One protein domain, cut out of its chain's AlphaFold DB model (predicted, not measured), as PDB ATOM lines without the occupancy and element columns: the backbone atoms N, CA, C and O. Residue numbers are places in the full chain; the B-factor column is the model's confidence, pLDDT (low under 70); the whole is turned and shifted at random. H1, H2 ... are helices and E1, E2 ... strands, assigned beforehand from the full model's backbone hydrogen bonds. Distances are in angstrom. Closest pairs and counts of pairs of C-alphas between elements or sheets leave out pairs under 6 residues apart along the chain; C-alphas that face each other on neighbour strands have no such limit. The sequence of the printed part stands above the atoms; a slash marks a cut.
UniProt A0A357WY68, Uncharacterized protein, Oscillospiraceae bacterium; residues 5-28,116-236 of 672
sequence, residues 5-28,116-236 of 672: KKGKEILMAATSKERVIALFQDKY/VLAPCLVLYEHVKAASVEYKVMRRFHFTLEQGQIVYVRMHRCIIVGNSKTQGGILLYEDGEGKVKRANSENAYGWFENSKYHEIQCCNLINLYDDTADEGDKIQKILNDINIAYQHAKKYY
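AT A GLANCE: This is residues 5 to 28 and 116 to 236 of the 672 residues of an uncharacterized protein of Oscillospiraceae bacterium (UniProt A0A357WY68). A twisted sheet of six strands forms the core, with the long helix H4 laid slantwise over one face and the shorter helices H1 and H2 on the other; the sheet curls round H1. The long hairpin of E2 and E3 makes much of the sheet's length, and an unnamed stretch broken by the short helix H3 leads from the edge strand E5 to the opposite edge strand, E6. The printed part has 145 residues, with four named helices and six named strands in the order H1 H2 E1 E2 E3 E4 E5 H3 E6 H4, and its class is mixed, helices and strands. The sheet runs E5 E4 E3 E2 E1 E6 and is mixed, with E1 and E6 parallel and the other neighbours antiparallel. The whole is compact, with a radius of gyration of the C-alphas of 14.9 A and spans of 47 by 38 by 29 A.

IN THESE COORDINATES: Find C-alpha 5 at (17.850, 25.489, 113.828); from there H1 runs through residues 5 to 13, 13.1 A long. H2 follows at residues 17 to 28, 16.0 A. Past the cut, look for C-alpha 120 at (-0.299, 17.880, 97.439), where E1 begins; it holds residues 120 to 129, measures 26.0 A and bends by 60 degrees at residue 126. E2, residues 132 to 145, is 39.9 A long and bends by 51 degrees at residue 135; E3, residues 148 to 161, is 35.8 A long and bends by 63 degrees at residue 151. E4 is residues 168 to 173, 17.2 A, and E5 residues 179 to 181, 7.2 A. Then come H3, residues 189 to 192, 4.9 A, and E6, residues 204 to 206, 6.1 A. H4, residues 214 to 235, runs 32.1 A and ends at C-alpha 235, (31.201, 22.067, 99.131).

HOW THE PARTS SIT: Start with the sheet, where E1 to E5 form a meander, each strand the antiparallel neighbour of the one before. In the hairpin of E1 and E2, N 123 and O 138 are 2.8 A apart; in that of E2 and E3, N 137 and O 158 are 2.9 A apart. In the hairpin of E3 and E4, look at N 171 and O 157, 2.8 A; in that of E4 and E5, at N 180 and O 172, 2.8 A. E6 is parallel to E1, at 28 degrees, with N 124 and O 205 at 2.9 A. These N and O pairs are within hydrogen-bond range. H1 is on the sheet, and its closest C-alphas to E1 are those of Ile 10 and Ala 129, 5.7 A. H2 is on the sheet at a height of 6.2 A, only just over E1, on which 3 of its C-alphas fall. H4 lies on the opposite face from H2, at a height of 9.2 A; its closest C-alphas to E4 are those of Gly 168 and Tyr 229, 5.5 A. H3 only grazes the sheet, with its residues 190 to 191. Every O i to N i+4 pair is within hydrogen-bond range in H1 and H2, and 16 of 18 are in H4; H3 is too short for such a pair.

THE WHOLE: The two C-alphas farthest apart are those of Gln 146 and Tyr 235, 47.5 A. Residues 29 to 115 are not printed, and C-alphas 28 and 116 are 16.1 A apart across the cut. The link from H3 to E6, 11 residues, is long. The mean pLDDT of the printed part is 77.6; look for values under 70 at residues 116 to 117, 146 to 147, 163 to 165 and 184 to 219.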
ATOM      1  N   LYS A   5      18.176  24.229 113.150       92.38
ATOM      2  CA  LYS A   5      17.850  25.489 113.828       92.38
ATOM      3  C   LYS A   5      17.728  26.631 112.820       92.38
ATOM      4  O   LYS A   5      16.704  27.303 112.799       92.38
ATOM      5  N   LYS A   6      18.721  26.787 111.936       91.44
ATOM      6  CA  LYS A   6      18.693  27.845 110.922       91.44
ATOM      7  C   LYS A   6      17.571  27.645 109.903       91.44
ATOM      8  O   LYS A   6      16.914  28.603 109.524       91.44
ATOM      9  N   GLY A   7      17.310  26.401 109.510       92.81
ATOM     10  CA  GLY A   7      16.182  26.056 108.650       92.81
ATOM     11  C   GLY A   7      14.833  26.456 109.254       92.81
ATOM     12  O   GLY A   7      14.009  27.034 108.557       92.81
ATOM     13  N   LYS A   8      14.627  26.233 110.560       93.94
ATOM     14  CA  LYS A   8      13.415  26.679 111.271       93.94
ATOM     15  C   LYS A   8      13.269  28.203 111.275       93.94
ATOM     16  O   LYS A   8      12.174  28.685 111.023       93.94
ATOM     17  N   GLU A   9      14.352  28.947 111.503       93.25
ATOM     18  CA  GLU A   9      14.339  30.420 111.422       93.25
ATOM     19  C   GLU A   9      13.932  30.912 110.023       93.25
ATOM     20  O   GLU A   9      13.136  31.837 109.903       93.25
ATOM     21  N   ILE A  10      14.440  30.272 108.964       94.31
ATOM     22  CA  ILE A  10      14.071  30.602 107.578       94.31
ATOM     23  C   ILE A  10      12.589  30.288 107.336       94.31
ATOM     24  O   ILE A  10      11.879  31.110 106.769       94.31
ATOM     25  N   LEU A  11      12.090  29.144 107.814       94.12
ATOM     26  CA  LEU A  11      10.676  28.775 107.680       94.12
ATOM     27  C   LEU A  11       9.725  29.711 108.441       94.12
ATOM     28  O   LEU A  11       8.597  29.887 107.996       94.12
ATOM     29  N   MET A  12      10.163  30.331 109.542       92.94
ATOM     30  CA  MET A  12       9.376  31.352 110.252       92.94
ATOM     31  C   MET A  12       9.208  32.644 109.440       92.94
ATOM     32  O   MET A  12       8.217  33.343 109.622       92.94
ATOM     33  N   ALA A  13      10.162  32.962 108.560       92.81
ATOM     34  CA  ALA A  13      10.089  34.104 107.646       92.81
ATOM     35  C   ALA A  13       9.420  33.761 106.299       92.81
ATOM     36  O   ALA A  13       9.144  34.658 105.506       92.81
ATOM     37  N   ALA A  14       9.191  32.473 106.024       93.00
ATOM     38  CA  ALA A  14       8.521  31.995 104.821       93.00
ATOM     39  C   ALA A  14       6.996  32.162 104.921       93.00
ATOM     40  O   ALA A  14       6.446  32.454 105.983       93.00
ATOM     41  N   THR A  15       6.291  31.910 103.816       92.69
ATOM     42  CA  THR A  15       4.822  31.931 103.780       92.69
ATOM     43  C   THR A  15       4.244  31.008 104.862       92.69
ATOM     44  O   THR A  15       4.613  29.827 104.936       92.69
ATOM     45  N   SER A  16       3.351  31.532 105.708       92.69
ATOM     46  CA  SER A  16       2.795  30.784 106.842       92.69
ATOM     47  C   SER A  16       1.925  29.610 106.382       92.69
ATOM     48  O   SER A  16       1.413  29.593 105.259       92.69
ATOM     49  N   LYS A  17       1.730  28.617 107.256       90.25
ATOM     50  CA  LYS A  17       0.913  27.435 106.947       90.25
ATOM     51  C   LYS A  17      -0.547  27.811 106.676       90.25
ATOM     52  O   LYS A  17      -1.154  27.263 105.764       90.25
ATOM     53  N   GLU A  18      -1.074  28.799 107.393       91.25
ATOM     54  CA  GLU A  18      -2.421  29.352 107.203       91.25
ATOM     55  C   GLU A  18      -2.557  29.985 105.816       91.25
ATOM     56  O   GLU A  18      -3.544  29.762 105.118       91.25
ATOM     57  N   ARG A  19      -1.532  30.722 105.367       91.50
ATOM     58  CA  ARG A  19      -1.525  31.299 104.021       91.50
ATOM     59  C   ARG A  19      -1.415  30.225 102.939       91.50
ATOM     60  O   ARG A  19      -2.061  30.362 101.908       91.50
ATOM     61  N   VAL A  20      -0.658  29.151 103.171       89.62
ATOM     62  CA  VAL A  20      -0.597  27.995 102.257       89.62
ATOM     63  C   VAL A  20      -1.957  27.299 102.147       89.62
ATOM     64  O   VAL A  20      -2.371  26.956 101.043       89.62
ATOM     65  N   ILE A  21      -2.673  27.133 103.263       89.25
ATOM     66  CA  ILE A  21      -4.046  26.603 103.271       89.25
ATOM     67  C   ILE A  21      -4.967  27.505 102.448       89.25
ATOM     68  O   ILE A  21      -5.688  27.005 101.589       89.25
ATOM     69  N   ALA A  22      -4.890  28.822 102.649       86.44
ATOM     70  CA  ALA A  22      -5.681  29.777 101.881       86.44
ATOM     71  C   ALA A  22      -5.364  29.721 100.376       86.44
ATOM     72  O   ALA A  22      -6.285  29.738  99.569       86.44
ATOM     73  N   LEU A  23      -4.089  29.597  99.986       83.44
ATOM     74  CA  LEU A  23      -3.687  29.428  98.581       83.44
ATOM     75  C   LEU A  23      -4.232  28.126  97.980       83.44
ATOM     76  O   LEU A  23      -4.687  28.115  96.840       83.44
ATOM     77  N   PHE A  24      -4.210  27.030  98.746       79.88
ATOM     78  CA  PHE A  24      -4.800  25.768  98.311       79.88
ATOM     79  C   PHE A  24      -6.315  25.897  98.121       79.88
ATOM     80  O   PHE A  24      -6.842  25.441  97.115       79.88
ATOM     81  N   GLN A  25      -7.021  26.541  99.052       77.69
ATOM     82  CA  GLN A  25      -8.469  26.751  98.964       77.69
ATOM     83  C   GLN A  25      -8.865  27.717  97.841       77.69
ATOM     84  O   GLN A  25      -9.867  27.492  97.175       77.69
ATOM     85  N   ASP A  26      -8.086  28.765  97.597       76.19
ATOM     86  CA  ASP A  26      -8.337  29.712  96.506       76.19
ATOM     87  C   ASP A  26      -8.217  29.032  95.132       76.19
ATOM     88  O   ASP A  26      -9.076  29.187  94.255       76.19
ATOM     89  N   LYS A  27      -7.178  28.198  94.977       72.19
ATOM     90  CA  LYS A  27      -6.877  27.502  93.722       72.19
ATOM     91  C   LYS A  27      -7.701  26.221  93.515       72.19
ATOM     92  O   LYS A  27      -8.072  25.931  92.382       72.19
ATOM     93  N   TYR A  28      -7.997  25.473  94.581       70.12
ATOM     94  CA  TYR A  28      -8.582  24.121  94.518       70.12
ATOM     95  C   TYR A  28      -9.796  23.898  95.438       70.12
ATOM     96  O   TYR A  28     -10.342  22.795  95.474       70.12
ATOM     97  N   VAL A 116     -11.098   9.044 101.655       65.88
ATOM     98  CA  VAL A 116     -10.113  10.015 102.136       65.88
ATOM     99  C   VAL A 116      -9.096  10.277 101.035       65.88
ATOM    100  O   VAL A 116      -8.421   9.359 100.565       65.88
ATOM    101  N   LEU A 117      -8.926  11.545 100.669       68.69
ATOM    102  CA  LEU A 117      -8.020  11.948  99.594       68.69
ATOM    103  C   LEU A 117      -6.799  12.664 100.145       68.69
ATOM    104  O   LEU A 117      -6.867  13.366 101.152       68.69
ATOM    105  N   ALA A 118      -5.667  12.495  99.460       73.38
ATOM    106  CA  ALA A 118      -4.380  13.001  99.918       73.38
ATOM    107  C   ALA A 118      -3.640  13.837  98.850       73.38
ATOM    108  O   ALA A 118      -2.581  13.403  98.387       73.38
ATOM    109  N   PRO A 119      -4.182  14.993  98.410       76.31
ATOM    110  CA  PRO A 119      -3.531  15.827  97.401       76.31
ATOM    111  C   PRO A 119      -2.280  16.530  97.946       76.31
ATOM    112  O   PRO A 119      -2.016  16.564  99.156       76.31
ATOM    113  N   CYS A 120      -1.487  17.123  97.049       77.75
ATOM    114  CA  CYS A 120      -0.299  17.880  97.439       77.75
ATOM    115  C   CYS A 120      -0.221  19.269  96.799       77.75
ATOM    116  O   CYS A 120      -0.866  19.530  95.803       77.75
ATOM    117  N   LEU A 121       0.555  20.182  97.379       79.38
ATOM    118  CA  LEU A 121       0.838  21.498  96.800       79.38
ATOM    119  C   LEU A 121       2.331  21.752  96.885       79.38
ATOM    120  O   LEU A 121       2.922  21.515  97.941       79.38
ATOM    121  N   VAL A 122       2.941  22.243  95.809       80.19
ATOM    122  CA  VAL A 122       4.353  22.625  95.819       80.19
ATOM    123  C   VAL A 122       4.457  24.141  95.734       80.19
ATOM    124  O   VAL A 122       3.896  24.757  94.837       80.19
ATOM    125  N   LEU A 123       5.166  24.741  96.679       84.12
ATOM    126  CA  LEU A 123       5.400  26.174  96.759       84.12
ATOM    127  C   LEU A 123       6.881  26.456  96.523       84.12
ATOM    128  O   LEU A 123       7.725  25.842  97.179       84.12
ATOM    129  N   TYR A 124       7.177  27.391  95.625       85.19
ATOM    130  CA  TYR A 124       8.505  27.973  95.457       85.19
ATOM    131  C   TYR A 124       8.475  29.455  95.820       85.19
ATOM    132  O   TYR A 124       7.640  30.219  95.331       85.19
ATOM    133  N   GLU A 125       9.394  29.859  96.690       87.69
ATOM    134  CA  GLU A 125       9.486  31.227  97.184       87.69
ATOM    135  C   GLU A 125      10.941  31.616  97.480       87.69
ATOM    136  O   GLU A 125      11.787  30.780  97.819       87.69
ATOM    137  N   HIS A 126      11.234  32.910  97.366       88.50
ATOM    138  CA  HIS A 126      12.482  33.484  97.851       88.50
ATOM    139  C   HIS A 126      12.253  34.045  99.256       88.50
ATOM    140  O   HIS A 126      11.414  34.922  99.454       88.50
ATOM    141  N   VAL A 127      13.003  33.548 100.238       90.75
ATOM    142  CA  VAL A 127      12.868  33.950 101.642       90.75
ATOM    143  C   VAL A 127      14.092  34.736 102.073       90.75
ATOM    144  O   VAL A 127      15.214  34.233 102.014       90.75
ATOM    145  N   LYS A 128      13.882  35.959 102.564       90.56
ATOM    146  CA  LYS A 128      14.936  36.762 103.192       90.56
ATOM    147  C   LYS A 128      14.928  36.541 104.701       90.56
ATOM    148  O   LYS A 128      13.988  36.937 105.380       90.56
ATOM    149  N   ALA A 129      15.998  35.956 105.233       88.00
ATOM    150  CA  ALA A 129      16.195  35.765 106.667       88.00
ATOM    151  C   ALA A 129      17.565  36.320 107.079       88.00
ATOM    152  O   ALA A 129      18.591  35.906 106.541       88.00
ATOM    153  N   ALA A 130      17.588  37.255 108.037       84.62
ATOM    154  CA  ALA A 130      18.805  37.949 108.481       84.62
ATOM    155  C   ALA A 130      19.624  38.563 107.319       84.62
ATOM    156  O   ALA A 130      20.835  38.375 107.235       84.62
ATOM    157  N   SER A 131      18.945  39.263 106.401       83.88
ATOM    158  CA  SER A 131      19.536  39.913 105.212       83.88
ATOM    159  C   SER A 131      20.160  38.970 104.174       83.88
ATOM    160  O   SER A 131      20.783  39.437 103.223       83.88
ATOM    161  N   VAL A 132      19.960  37.656 104.310       86.38
ATOM    162  CA  VAL A 132      20.362  36.647 103.324       86.38
ATOM    163  C   VAL A 132      19.122  36.092 102.632       86.38
ATOM    164  O   VAL A 132      18.134  35.771 103.290       86.38
ATOM    165  N   GLU A 133      19.173  35.986 101.307       89.50
ATOM    166  CA  GLU A 133      18.105  35.409 100.493       89.50
ATOM    167  C   GLU A 133      18.343  33.909 100.260       89.50
ATOM    168  O   GLU A 133      19.453  33.476  99.931       89.50
ATOM    169  N   TYR A 134      17.283  33.128 100.442       89.94
ATOM    170  CA  TYR A 134      17.252  31.683 100.276       89.94
ATOM    171  C   TYR A 134      16.167  31.299  99.283       89.94
ATOM    172  O   TYR A 134      15.052  31.816  99.339       89.94
ATOM    173  N   LYS A 135      16.467  30.326  98.429       89.06
ATOM    174  CA  LYS A 135      15.468  29.660  97.599       89.06
ATOM    175  C   LYS A 135      14.850  28.538  98.417       89.06
ATOM    176  O   LYS A 135      15.558  27.631  98.872       89.06
ATOM    177  N   VAL A 136      13.545  28.623  98.634       89.69
ATOM    178  CA  VAL A 136      12.794  27.687  99.465       89.69
ATOM    179  C   VAL A 136      11.737  27.010  98.610       89.69
ATOM    180  O   VAL A 136      10.929  27.662  97.955       89.69
ATOM    181  N   MET A 137      11.750  25.682  98.624       87.19
ATOM    182  CA  MET A 137      10.766  24.863  97.930       87.19
ATOM    183  C   MET A 137      10.111  23.912  98.917       87.19
ATOM    184  O   MET A 137      10.804  23.164  99.606       87.19
ATOM    185  N   ARG A 138       8.783  23.938  99.016       88.81
ATOM    186  CA  ARG A 138       8.022  23.172 100.011       88.81
ATOM    187  C   ARG A 138       6.911  22.388  99.342       88.81
ATOM    188  O   ARG A 138       6.111  22.958  98.617       88.81
ATOM    189  N   ARG A 139       6.830  21.089  99.620       86.62
ATOM    190  CA  ARG A 139       5.701  20.228  99.261       86.62
ATOM    191  C   ARG A 139       4.844  19.996 100.491       86.62
ATOM    192  O   ARG A 139       5.294  19.382 101.459       86.62
ATOM    193  N   PHE A 140       3.604  20.446 100.419       87.38
ATOM    194  CA  PHE A 140       2.577  20.216 101.419       87.38
ATOM    195  C   PHE A 140       1.699  19.043 101.011       87.38
ATOM    196  O   PHE A 140       1.396  18.875  99.834       87.38
ATOM    197  N   HIS A 141       1.311  18.228 101.984       86.19
ATOM    198  CA  HIS A 141       0.278  17.208 101.835       86.19
ATOM    199  C   HIS A 141      -0.956  17.653 102.586       86.19
ATOM    200  O   HIS A 141      -0.846  18.118 103.723       86.19
ATOM    201  N   PHE A 142      -2.096  17.462 101.949       83.69
ATOM    202  CA  PHE A 142      -3.406  17.733 102.504       83.69
ATOM    203  C   PHE A 142      -4.127  16.403 102.651       83.69
ATOM    204  O   PHE A 142      -3.925  15.506 101.840       83.69
ATOM    205  N   THR A 143      -4.952  16.278 103.676       84.19
ATOM    206  CA  THR A 143      -5.922  15.196 103.810       84.19
ATOM    207  C   THR A 143      -7.295  15.825 103.734       84.19
ATOM    208  O   THR A 143      -7.574  16.772 104.477       84.19
ATOM    209  N   LEU A 144      -8.111  15.325 102.813       76.62
ATOM    210  CA  LEU A 144      -9.463  15.805 102.594       76.62
ATOM    211  C   LEU A 144     -10.474  14.728 102.971       76.62
ATOM    212  O   LEU A 144     -10.348  13.582 102.537       76.62
ATOM    213  N   GLU A 145     -11.491  15.132 103.724       74.12
ATOM    214  CA  GLU A 145     -12.689  14.341 104.001       74.12
ATOM    215  C   GLU A 145     -13.888  15.112 103.455       74.12
ATOM    216  O   GLU A 145     -14.116  16.259 103.843       74.12
ATOM    217  N   GLN A 146     -14.617  14.524 102.500       67.75
ATOM    218  CA  GLN A 146     -15.746  15.183 101.820       67.75
ATOM    219  C   GLN A 146     -15.381  16.575 101.255       67.75
ATOM    220  O   GLN A 146     -16.159  17.527 101.313       67.75
ATOM    221  N   GLY A 147     -14.151  16.716 100.753       66.00
ATOM    222  CA  GLY A 147     -13.630  17.969 100.205       66.00
ATOM    223  C   GLY A 147     -13.214  19.031 101.227       66.00
ATOM    224  O   GLY A 147     -12.716  20.085 100.834       66.00
ATOM    225  N   GLN A 148     -13.358  18.770 102.529       72.44
ATOM    226  CA  GLN A 148     -12.865  19.647 103.590       72.44
ATOM    227  C   GLN A 148     -11.450  19.255 104.006       72.44
ATOM    228  O   GLN A 148     -11.139  18.076 104.154       72.44
ATOM    229  N   ILE A 149     -10.587  20.249 104.228       81.75
ATOM    230  CA  ILE A 149      -9.222  20.024 104.713       81.75
ATOM    231  C   ILE A 149      -9.281  19.647 106.194       81.75
ATOM    232  O   ILE A 149      -9.558  20.500 107.034       81.75
ATOM    233  N   VAL A 150      -8.967  18.392 106.515       86.19
ATOM    234  CA  VAL A 150      -8.901  17.910 107.906       86.19
ATOM    235  C   VAL A 150      -7.478  17.896 108.453       86.19
ATOM    236  O   VAL A 150      -7.266  18.018 109.658       86.19
ATOM    237  N   TYR A 151      -6.477  17.783 107.578       87.88
ATOM    238  CA  TYR A 151      -5.078  17.767 107.987       87.88
ATOM    239  C   TYR A 151      -4.160  18.339 106.910       87.88
ATOM    240  O   TYR A 151      -4.372  18.136 105.716       87.88
ATOM    241  N   VAL A 152      -3.109  19.040 107.345       89.69
ATOM    242  CA  VAL A 152      -2.061  19.581 106.472       89.69
ATOM    243  C   VAL A 152      -0.704  19.362 107.113       89.69
ATOM    244  O   VAL A 152      -0.513  19.667 108.292       89.69
ATOM    245  N   ARG A 153       0.276  18.924 106.323       90.12
ATOM    246  CA  ARG A 153       1.681  18.845 106.748       90.12
ATOM    247  C   ARG A 153       2.638  19.303 105.662       90.12
ATOM    248  O   ARG A 153       2.419  19.034 104.483       90.12
ATOM    249  N   MET A 154       3.744  19.922 106.061       91.44
ATOM    250  CA  MET A 154       4.893  20.133 105.184       91.44
ATOM    251  C   MET A 154       5.636  18.806 105.020       91.44
ATOM    252  O   MET A 154       6.511  18.449 105.810       91.44
ATOM    253  N   HIS A 155       5.279  18.054 103.985       87.19
ATOM    254  CA  HIS A 155       5.865  16.746 103.741       87.19
ATOM    255  C   HIS A 155       7.349  16.840 103.392       87.19
ATOM    256  O   HIS A 155       8.149  16.142 104.003       87.19
ATOM    257  N   ARG A 156       7.737  17.694 102.437       88.00
ATOM    258  CA  ARG A 156       9.143  17.897 102.047       88.00
ATOM    259  C   ARG A 156       9.461  19.387 101.935       88.00
ATOM    260  O   ARG A 156       8.615  20.167 101.517       88.00
ATOM    261  N   CYS A 157      10.685  19.781 102.260       89.56
ATOM    262  CA  CYS A 157      11.182  21.143 102.108       89.56
ATOM    263  C   CYS A 157      12.671  21.156 101.761       89.56
ATOM    264  O   CYS A 157      13.475  20.532 102.452       89.56
ATOM    265  N   ILE A 158      13.036  21.883 100.709       88.88
ATOM    266  CA  ILE A 158      14.421  22.207 100.368       88.88
ATOM    267  C   ILE A 158      14.646  23.676 100.650       88.88
ATOM    268  O   ILE A 158      13.858  24.524 100.236       88.88
ATOM    269  N   ILE A 159      15.758  23.964 101.314       90.00
ATOM    270  CA  ILE A 159      16.279  25.316 101.462       90.00
ATOM    271  C   ILE A 159      17.696  25.303 100.907       90.00
ATOM    272  O   ILE A 159      18.533  24.533 101.385       90.00
ATOM    273  N   VAL A 160      17.970  26.154  99.921       89.00
ATOM    274  CA  VAL A 160      19.320  26.407  99.402       89.00
ATOM    275  C   VAL A 160      19.604  27.901  99.419       89.00
ATOM    276  O   VAL A 160      18.730  28.716  99.131       89.00
ATOM    277  N   GLY A 161      20.822  28.277  99.795       84.88
ATOM    278  CA  GLY A 161      21.267  29.657  99.629       84.88
ATOM    279  C   GLY A 161      21.523  30.017  98.163       84.88
ATOM    280  O   GLY A 161      21.694  29.145  97.311       84.88
ATOM    281  N   ASN A 162      21.588  31.316  97.886       73.38
ATOM    282  CA  ASN A 162      21.960  31.882  96.590       73.38
ATOM    283  C   ASN A 162      23.448  31.707  96.227       73.38
ATOM    284  O   ASN A 162      23.802  31.845  95.058       73.38
ATOM    285  N   SER A 163      24.324  31.393  97.186       69.56
ATOM    286  CA  SER A 163      25.733  31.065  96.929       69.56
ATOM    287  C   SER A 163      26.089  29.638  97.359       69.56
ATOM    288  O   SER A 163      25.518  29.080  98.301       69.56
ATOM    289  N   LYS A 164      27.133  29.070  96.734       65.50
ATOM    290  CA  LYS A 164      27.715  27.765  97.119       65.50
ATOM    291  C   LYS A 164      28.101  27.708  98.610       65.50
ATOM    292  O   LYS A 164      28.031  26.652  99.234       65.50
ATOM    293  N   THR A 165      28.454  28.857  99.192       66.88
ATOM    294  CA  THR A 165      28.925  29.017 100.577       66.88
ATOM    295  C   THR A 165      27.816  29.168 101.617       66.88
ATOM    296  O   THR A 165      28.106  29.129 102.808       66.88
ATOM    297  N   GLN A 166      26.557  29.344 101.210       75.38
ATOM    298  CA  GLN A 166      25.420  29.470 102.132       75.38
ATOM    299  C   GLN A 166      24.823  28.106 102.519       75.38
ATOM    300  O   GLN A 166      24.183  27.973 103.564       75.38
ATOM    301  N   GLY A 167      25.101  27.067 101.725       81.50
ATOM    302  CA  GLY A 167      24.702  25.689 101.994       81.50
ATOM    303  C   GLY A 167      23.249  25.363 101.663       81.50
ATOM    304  O   GLY A 167      22.481  26.210 101.214       81.50
ATOM    305  N   GLY A 168      22.881  24.102 101.899       88.12
ATOM    306  CA  GLY A 168      21.524  23.606 101.693       88.12
ATOM    307  C   GLY A 168      21.106  22.590 102.752       88.12
ATOM    308  O   GLY A 168      21.959  22.000 103.425       88.12
ATOM    309  N   ILE A 169      19.797  22.408 102.920       88.19
ATOM    310  CA  ILE A 169      19.204  21.438 103.848       88.19
ATOM    311  C   ILE A 169      17.869  20.903 103.315       88.19
ATOM    312  O   ILE A 169      17.096  21.633 102.697       88.19
ATOM    313  N   LEU A 170      17.607  19.623 103.597       89.56
ATOM    314  CA  LEU A 170      16.318  18.967 103.388       89.56
ATOM    315  C   LEU A 170      15.594  18.828 104.729       89.56
ATOM    316  O   LEU A 170      16.163  18.306 105.694       89.56
ATOM    317  N   LEU A 171      14.345  19.278 104.785       91.94
ATOM    318  CA  LEU A 171      13.505  19.308 105.978       91.94
ATOM    319  C   LEU A 171      12.133  18.666 105.736       91.94
ATOM    320  O   LEU A 171      11.610  18.691 104.628       91.94
ATOM    321  N   TYR A 172      11.517  18.128 106.780       91.50
ATOM    322  CA  TYR A 172      10.133  17.650 106.749       91.50
ATOM    323  C   TYR A 172       9.465  17.824 108.113       91.50
ATOM    324  O   TYR A 172      10.158  17.875 109.129       91.50
ATOM    325  N   GLU A 173       8.137  17.905 108.141       93.19
ATOM    326  CA  GLU A 173       7.338  17.761 109.364       93.19
ATOM    327  C   GLU A 173       7.060  16.277 109.635       93.19
ATOM    328  O   GLU A 173       6.595  15.551 108.752       93.19
ATOM    329  N   ASP A 174       7.355  15.814 110.851       89.12
ATOM    330  CA  ASP A 174       6.965  14.475 111.298       89.12
ATOM    331  C   ASP A 174       5.481  14.397 111.709       89.12
ATOM    332  O   ASP A 174       4.732  15.364 111.581       89.12
ATOM    333  N   GLY A 175       5.038  13.229 112.189       82.25
ATOM    334  CA  GLY A 175       3.649  13.014 112.618       82.25
ATOM    335  C   GLY A 175       3.200  13.870 113.811       82.25
ATOM    336  O   GLY A 175       2.004  13.986 114.040       82.25
ATOM    337  N   GLU A 176       4.133  14.494 114.537       86.56
ATOM    338  CA  GLU A 176       3.851  15.419 115.643       86.56
ATOM    339  C   GLU A 176       3.950  16.894 115.203       86.56
ATOM    340  O   GLU A 176       3.870  17.799 116.032       86.56
ATOM    341  N   GLY A 177       4.180  17.161 113.910       85.06
ATOM    342  CA  GLY A 177       4.381  18.509 113.376       85.06
ATOM    343  C   GLY A 177       5.764  19.103 113.667       85.06
ATOM    344  O   GLY A 177       5.986  20.295 113.448       85.06
ATOM    345  N   LYS A 178       6.732  18.311 114.148       90.81
ATOM    346  CA  LYS A 178       8.097  18.790 114.410       90.81
ATOM    347  C   LYS A 178       8.923  18.768 113.127       90.81
ATOM    348  O   LYS A 178       9.061  17.739 112.469       90.81
ATOM    349  N   VAL A 179       9.565  19.897 112.818       94.00
ATOM    350  CA  VAL A 179      10.486  20.002 111.675       94.00
ATOM    351  C   VAL A 179      11.797  19.260 111.961       94.00
ATOM    352  O   VAL A 179      12.536  19.617 112.890       94.00
ATOM    353  N   LYS A 180      12.096  18.258 111.130       92.69
ATOM    354  CA  LYS A 180      13.271  17.375 111.179       92.69
ATOM    355  C   LYS A 180      14.072  17.429 109.879       92.69
ATOM    356  O   LYS A 180      13.574  17.857 108.844       92.69
ATOM    357  N   ARG A 181      15.332  16.988 109.942       90.50
ATOM    358  CA  ARG A 181      16.240  16.879 108.789       90.50
ATOM    359  C   ARG A 181      16.057  15.550 108.064       90.50
ATOM    360  O   ARG A 181      15.983  14.514 108.721       90.50
ATOM    361  N   ALA A 182      16.081  15.573 106.735       85.00
ATOM    362  CA  ALA A 182      16.219  14.375 105.906       85.00
ATOM    363  C   ALA A 182      17.680  14.192 105.445       85.00
ATOM    364  O   ALA A 182      18.339  15.164 105.073       85.00
ATOM    365  N   ASN A 183      18.189  12.952 105.482       70.75
ATOM    366  CA  ASN A 183      19.617  12.656 105.272       70.75
ATOM    367  C   ASN A 183      19.936  11.837 104.003       70.75
ATOM    368  O   ASN A 183      21.092  11.835 103.588       70.75
ATOM    369  N   SER A 184      18.970  11.146 103.393       55.91
ATOM    370  CA  SER A 184      19.268   9.969 102.555       55.91
ATOM    371  C   SER A 184      18.784  10.008 101.102       55.91
ATOM    372  O   SER A 184      19.033   9.048 100.381       55.91
ATOM    373  N   GLU A 185      18.129  11.070 100.629       57.88
ATOM    374  CA  GLU A 185      17.480  11.054  99.305       57.88
ATOM    375  C   GLU A 185      18.042  12.120  98.351       57.88
ATOM    376  O   GLU A 185      18.460  13.206  98.763       57.88
ATOM    377  N   ASN A 186      18.059  11.787  97.056       65.31
ATOM    378  CA  ASN A 186      18.275  12.750  95.982       65.31
ATOM    379  C   ASN A 186      17.117  13.754  96.002       65.31
ATOM    380  O   ASN A 186      15.969  13.351  95.843       65.31
ATOM    381  N   ALA A 187      17.434  15.040  96.175       65.31
ATOM    382  CA  ALA A 187      16.482  16.147  96.208       65.31
ATOM    383  C   ALA A 187      15.502  16.145  95.022       65.31
ATOM    384  O   ALA A 187      14.348  16.504  95.211       65.31
ATOM    385  N   TYR A 188      15.938  15.702  93.840       65.19
ATOM    386  CA  TYR A 188      15.092  15.578  92.655       65.19
ATOM    387  C   TYR A 188      14.015  14.486  92.819       65.19
ATOM    388  O   TYR A 188      12.824  14.788  92.910       65.19
ATOM    389  N   GLY A 189      14.428  13.225  93.010       64.94
ATOM    390  CA  GLY A 189      13.503  12.100  93.236       64.94
ATOM    391  C   GLY A 189      12.661  12.240  94.514       64.94
ATOM    392  O   GLY A 189      11.598  11.640  94.657       64.94
ATOM    393  N   TRP A 190      13.101  13.094  95.439       69.31
ATOM    394  CA  TRP A 190      12.380  13.430  96.661       69.31
ATOM    395  C   TRP A 190      11.011  14.077  96.413       69.31
ATOM    396  O   TRP A 190      10.096  13.896  97.226       69.31
ATOM    397  N   PHE A 191      10.859  14.806  95.301       67.06
ATOM    398  CA  PHE A 191       9.597  15.438  94.907       67.06
ATOM    399  C   PHE A 191       8.791  14.619  93.893       67.06
ATOM    400  O   PHE A 191       7.574  14.791  93.864       67.06
ATOM    401  N   GLU A 192       9.409  13.688  93.160       60.25
ATOM    402  CA  GLU A 192       8.756  12.907  92.091       60.25
ATOM    403  C   GLU A 192       7.909  11.712  92.569       60.25
ATOM    404  O   GLU A 192       7.114  11.180  91.802       60.25
ATOM    405  N   ASN A 193       8.019  11.275  93.831       55.97
ATOM    406  CA  ASN A 193       7.317  10.063  94.283       55.97
ATOM    407  C   ASN A 193       5.773  10.153  94.167       55.97
ATOM    408  O   ASN A 193       5.140  11.056  94.734       55.97
ATOM    409  N   SER A 194       5.199   9.141  93.494       50.66
ATOM    410  CA  SER A 194       3.842   9.058  92.916       50.66
ATOM    411  C   SER A 194       2.748   8.460  93.817       50.66
ATOM    412  O   SER A 194       1.649   8.179  93.354       50.66
ATOM    413  N   LYS A 195       3.004   8.262  95.117       52.69
ATOM    414  CA  LYS A 195       2.063   7.588  96.043       52.69
ATOM    415  C   LYS A 195       0.766   8.360  96.377       52.69
ATOM    416  O   LYS A 195       0.012   7.899  97.226       52.69
ATOM    417  N   TYR A 196       0.518   9.523  95.780       57.66
ATOM    418  CA  TYR A 196      -0.559  10.437  96.174       57.66
ATOM    419  C   TYR A 196      -1.464  10.762  94.980       57.66
ATOM    420  O   TYR A 196      -0.953  10.978  93.882       57.66
ATOM    421  N   HIS A 197      -2.783  10.797  95.214       51.75
ATOM    422  CA  HIS A 197      -3.800  11.131  94.209       51.75
ATOM    423  C   HIS A 197      -3.480  12.497  93.573       51.75
ATOM    424  O   HIS A 197      -3.130  13.445  94.279       51.75
ATOM    425  N   GLU A 198      -3.488  12.546  92.238       51.19
ATOM    426  CA  GLU A 198      -2.645  13.450  91.450       51.19
ATOM    427  C   GLU A 198      -2.778  14.943  91.768       51.19
ATOM    428  O   GLU A 198      -3.772  15.590  91.464       51.19
ATOM    429  N   ILE A 199      -1.658  15.476  92.262       49.25
ATOM    430  CA  ILE A 199      -1.066  16.773  91.936       49.25
ATOM    431  C   ILE A 199       0.442  16.481  91.822       49.25
ATOM    432  O   ILE A 199       1.090  16.205  92.831       49.25
ATOM    433  N   GLN A 200       1.009  16.478  90.613       53.38
ATOM    434  CA  GLN A 200       2.460  16.334  90.402       53.38
ATOM    435  C   GLN A 200       3.157  17.708  90.398       53.38
ATOM    436  O   GLN A 200       2.502  18.741  90.565       53.38
ATOM    437  N   CYS A 201       4.485  17.736  90.209       47.56
ATOM    438  CA  CYS A 201       5.313  18.952  90.146       47.56
ATOM    439  C   CYS A 201       4.758  20.059  89.225       47.56
ATOM    440  O   CYS A 201       5.067  21.223  89.455       47.56
ATOM    441  N   CYS A 202       3.885  19.726  88.267       50.94
ATOM    442  CA  CYS A 202       3.110  20.660  87.443       50.94
ATOM    443  C   CYS A 202       2.204  21.645  88.220       50.94
ATOM    444  O   CYS A 202       1.694  22.583  87.625       50.94
ATOM    445  N   ASN A 203       2.015  21.486  89.535       60.69
ATOM    446  CA  ASN A 203       1.218  22.395  90.377       60.69
ATOM    447  C   ASN A 203       2.077  23.319  91.253       60.69
ATOM    448  O   ASN A 203       1.678  23.702  92.358       60.69
ATOM    449  N   LEU A 204       3.283  23.639  90.792       66.75
ATOM    450  CA  LEU A 204       4.146  24.603  91.452       66.75
ATOM    451  C   LEU A 204       3.466  25.978  91.491       66.75
ATOM    452  O   LEU A 204       3.138  26.541  90.453       66.75
ATOM    453  N   ILE A 205       3.297  26.546  92.682       69.50
ATOM    454  CA  ILE A 205       3.014  27.974  92.827       69.50
ATOM    455  C   ILE A 205       4.361  28.687  92.936       69.50
ATOM    456  O   ILE A 205       5.081  28.509  93.922       69.50
ATOM    457  N   ASN A 206       4.700  29.475  91.916       68.75
ATOM    458  CA  ASN A 206       5.822  30.401  91.955       68.75
ATOM    459  C   ASN A 206       5.306  31.777  92.384       68.75
ATOM    460  O   ASN A 206       4.593  32.426  91.633       68.75
ATOM    461  N   LEU A 207       5.676  32.233  93.580       61.16
ATOM    462  CA  LEU A 207       5.231  33.534  94.097       61.16
ATOM    463  C   LEU A 207       5.997  34.737  93.506       61.16
ATOM    464  O   LEU A 207       5.845  35.849  94.008       61.16
ATOM    465  N   TYR A 208       6.859  34.523  92.505       58.38
ATOM    466  CA  TYR A 208       7.822  35.522  92.029       58.38
ATOM    467  C   TYR A 208       7.801  35.809  90.516       58.38
ATOM    468  O   TYR A 208       8.501  36.730  90.100       58.38
ATOM    469  N   ASP A 209       7.052  35.069  89.685       53.69
ATOM    470  CA  ASP A 209       7.004  35.329  88.232       53.69
ATOM    471  C   ASP A 209       5.717  34.799  87.561       53.69
ATOM    472  O   ASP A 209       5.560  33.589  87.398       53.69
ATOM    473  N   ASP A 210       4.836  35.717  87.136       52.12
ATOM    474  CA  ASP A 210       3.488  35.456  86.584       52.12
ATOM    475  C   ASP A 210       3.411  35.469  85.034       52.12
ATOM    476  O   ASP A 210       2.320  35.470  84.469       52.12
ATOM    477  N   THR A 211       4.536  35.522  84.298       46.81
ATOM    478  CA  THR A 211       4.500  35.965  82.877       46.81
ATOM    479  C   THR A 211       5.029  35.012  81.789       46.81
ATOM    480  O   THR A 211       5.327  35.469  80.689       46.81
ATOM    481  N   ALA A 212       5.127  33.689  81.996       44.06
ATOM    482  CA  ALA A 212       5.359  32.781  80.848       44.06
ATOM    483  C   ALA A 212       4.914  31.323  81.065       44.06
ATOM    484  O   ALA A 212       4.677  30.923  82.200       44.06
ATOM    485  N   ASP A 213       4.841  30.585  79.949       54.06
ATOM    486  CA  ASP A 213       4.305  29.224  79.775       54.06
ATOM    487  C   ASP A 213       4.763  28.232  80.870       54.06
ATOM    488  O   ASP A 213       5.956  28.128  81.181       54.06
ATOM    489  N   GLU A 214       3.802  27.554  81.509       55.59
ATOM    490  CA  GLU A 214       3.942  26.989  82.865       55.59
ATOM    491  C   GLU A 214       4.809  25.716  82.939       55.59
ATOM    492  O   GLU A 214       5.483  25.486  83.944       55.59
ATOM    493  N   GLY A 215       4.840  24.886  81.890       55.06
ATOM    494  CA  GLY A 215       5.462  23.551  81.933       55.06
ATOM    495  C   GLY A 215       6.997  23.549  81.987       55.06
ATOM    496  O   GLY A 215       7.594  22.956  82.890       55.06
ATOM    497  N   ASP A 216       7.653  24.249  81.058       58.19
ATOM    498  CA  ASP A 216       9.121  24.237  80.923       58.19
ATOM    499  C   ASP A 216       9.833  24.999  82.056       58.19
ATOM    500  O   ASP A 216      10.954  24.660  82.456       58.19
ATOM    501  N   LYS A 217       9.171  26.008  82.639       64.38
ATOM    502  CA  LYS A 217       9.696  26.770  83.784       64.38
ATOM    503  C   LYS A 217       9.844  25.912  85.040       64.38
ATOM    504  O   LYS A 217      10.836  26.047  85.757       64.38
ATOM    505  N   ILE A 218       8.883  25.029  85.310       65.12
ATOM    506  CA  ILE A 218       8.848  24.203  86.525       65.12
ATOM    507  C   ILE A 218      10.028  23.232  86.554       65.12
ATOM    508  O   ILE A 218      10.748  23.154  87.554       65.12
ATOM    509  N   GLN A 219      10.262  22.531  85.442       66.88
ATOM    510  CA  GLN A 219      11.367  21.582  85.330       66.88
ATOM    511  C   GLN A 219      12.721  22.287  85.480       66.88
ATOM    512  O   GLN A 219      13.626  21.776  86.142       66.88
ATOM    513  N   LYS A 220      12.848  23.495  84.921       72.69
ATOM    514  CA  LYS A 220      14.053  24.316  85.053       72.69
ATOM    515  C   LYS A 220      14.319  24.731  86.505       72.69
ATOM    516  O   LYS A 220      15.430  24.528  86.986       72.69
ATOM    517  N   ILE A 221      13.313  25.237  87.225       74.88
ATOM    518  CA  ILE A 221      13.449  25.633  88.641       74.88
ATOM    519  C   ILE A 221      13.878  24.439  89.505       74.88
ATOM    520  O   ILE A 221      14.784  24.559  90.334       74.88
ATOM    521  N   LEU A 222      13.260  23.274  89.293       73.06
ATOM    522  CA  LEU A 222      13.614  22.033  89.987       73.06
ATOM    523  C   LEU A 222      15.069  21.626  89.734       73.06
ATOM    524  O   LEU A 222      15.801  21.319  90.681       73.06
ATOM    525  N   ASN A 223      15.497  21.659  88.471       74.94
ATOM    526  CA  ASN A 223      16.871  21.358  88.086       74.94
ATOM    527  C   ASN A 223      17.856  22.332  88.749       74.94
ATOM    528  O   ASN A 223      18.834  21.887  89.351       74.94
ATOM    529  N   ASP A 224      17.569  23.636  88.728       77.31
ATOM    530  CA  ASP A 224      18.426  24.675  89.307       77.31
ATOM    531  C   ASP A 224      18.594  24.512  90.827       77.31
ATOM    532  O   ASP A 224      19.712  24.588  91.349       77.31
ATOM    533  N   ILE A 225      17.504  24.246  91.558       79.38
ATOM    534  CA  ILE A 225      17.546  24.012  93.012       79.38
ATOM    535  C   ILE A 225      18.323  22.736  93.332       79.38
ATOM    536  O   ILE A 225      19.127  22.725  94.269       79.38
ATOM    537  N   ASN A 226      18.113  21.664  92.564       78.31
ATOM    538  CA  ASN A 226      18.841  20.417  92.768       78.31
ATOM    539  C   ASN A 226      20.342  20.604  92.511       78.31
ATOM    540  O   ASN A 226      21.145  20.216  93.356       78.31
ATOM    541  N   ILE A 227      20.731  21.257  91.412       79.31
ATOM    542  CA  ILE A 227      22.133  21.581  91.102       79.31
ATOM    543  C   ILE A 227      22.756  22.386  92.249       79.31
ATOM    544  O   ILE A 227      23.809  22.008  92.771       79.31
ATOM    545  N   ALA A 228      22.083  23.444  92.710       79.94
ATOM    546  CA  ALA A 228      22.553  24.257  93.832       79.94
ATOM    547  C   ALA A 228      22.710  23.433  95.123       79.94
ATOM    548  O   ALA A 228      23.713  23.565  95.831       79.94
ATOM    549  N   TYR A 229      21.761  22.539  95.414       82.62
ATOM    550  CA  TYR A 229      21.825  21.648  96.569       82.62
ATOM    551  C   TYR A 229      22.993  20.658  96.478       82.62
ATOM    552  O   TYR A 229      23.730  20.499  97.454       82.62
ATOM    553  N   GLN A 230      23.205  20.019  95.322       80.81
ATOM    554  CA  GLN A 230      24.327  19.094  95.128       80.81
ATOM    555  C   GLN A 230      25.671  19.817  95.254       80.81
ATOM    556  O   GLN A 230      26.563  19.321  95.945       80.81
ATOM    557  N   HIS A 231      25.802  21.022  94.687       80.00
ATOM    558  CA  HIS A 231      26.994  21.852  94.877       80.00
ATOM    559  C   HIS A 231      27.229  22.195  96.347       80.00
ATOM    560  O   HIS A 231      28.347  22.041  96.830       80.00
ATOM    561  N   ALA A 232      26.194  22.614  97.079       81.62
ATOM    562  CA  ALA A 232      26.300  22.880  98.508       81.62
ATOM    563  C   ALA A 232      26.724  21.625  99.292       81.62
ATOM    564  O   ALA A 232      27.606  21.693 100.150       81.62
ATOM    565  N   LYS A 233      26.130  20.464  98.994       81.44
ATOM    566  CA  LYS A 233      26.479  19.186  99.630       81.44
ATOM    567  C   LYS A 233      27.936  18.810  99.359       81.44
ATOM    568  O   LYS A 233      28.637  18.439 100.296       81.44
ATOM    569  N   LYS A 234      28.395  18.953  98.111       81.56
ATOM    570  CA  LYS A 234      29.796  18.748  97.729       81.56
ATOM    571  C   LYS A 234      30.704  19.730  98.471       81.56
ATOM    572  O   LYS A 234      31.617  19.282  99.151       81.56
ATOM    573  N   TYR A 235      30.411  21.031  98.453       84.56
ATOM    574  CA  TYR A 235      31.201  22.067  99.131       84.56
ATOM    575  C   TYR A 235      31.445  21.753 100.616       84.56
ATOM    576  O   TYR A 235      32.566  21.884 101.099       84.56
ATOM    577  N   TYR A 236      30.424  21.279 101.336       84.12
ATOM    578  CA  TYR A 236      30.531  20.880 102.749       84.12
ATOM    579  C   TYR A 236      30.898  19.405 102.977       84.12
ATOM    580  O   TYR A 236      30.772  18.917 104.102       84.12
TER     581      TYR A 236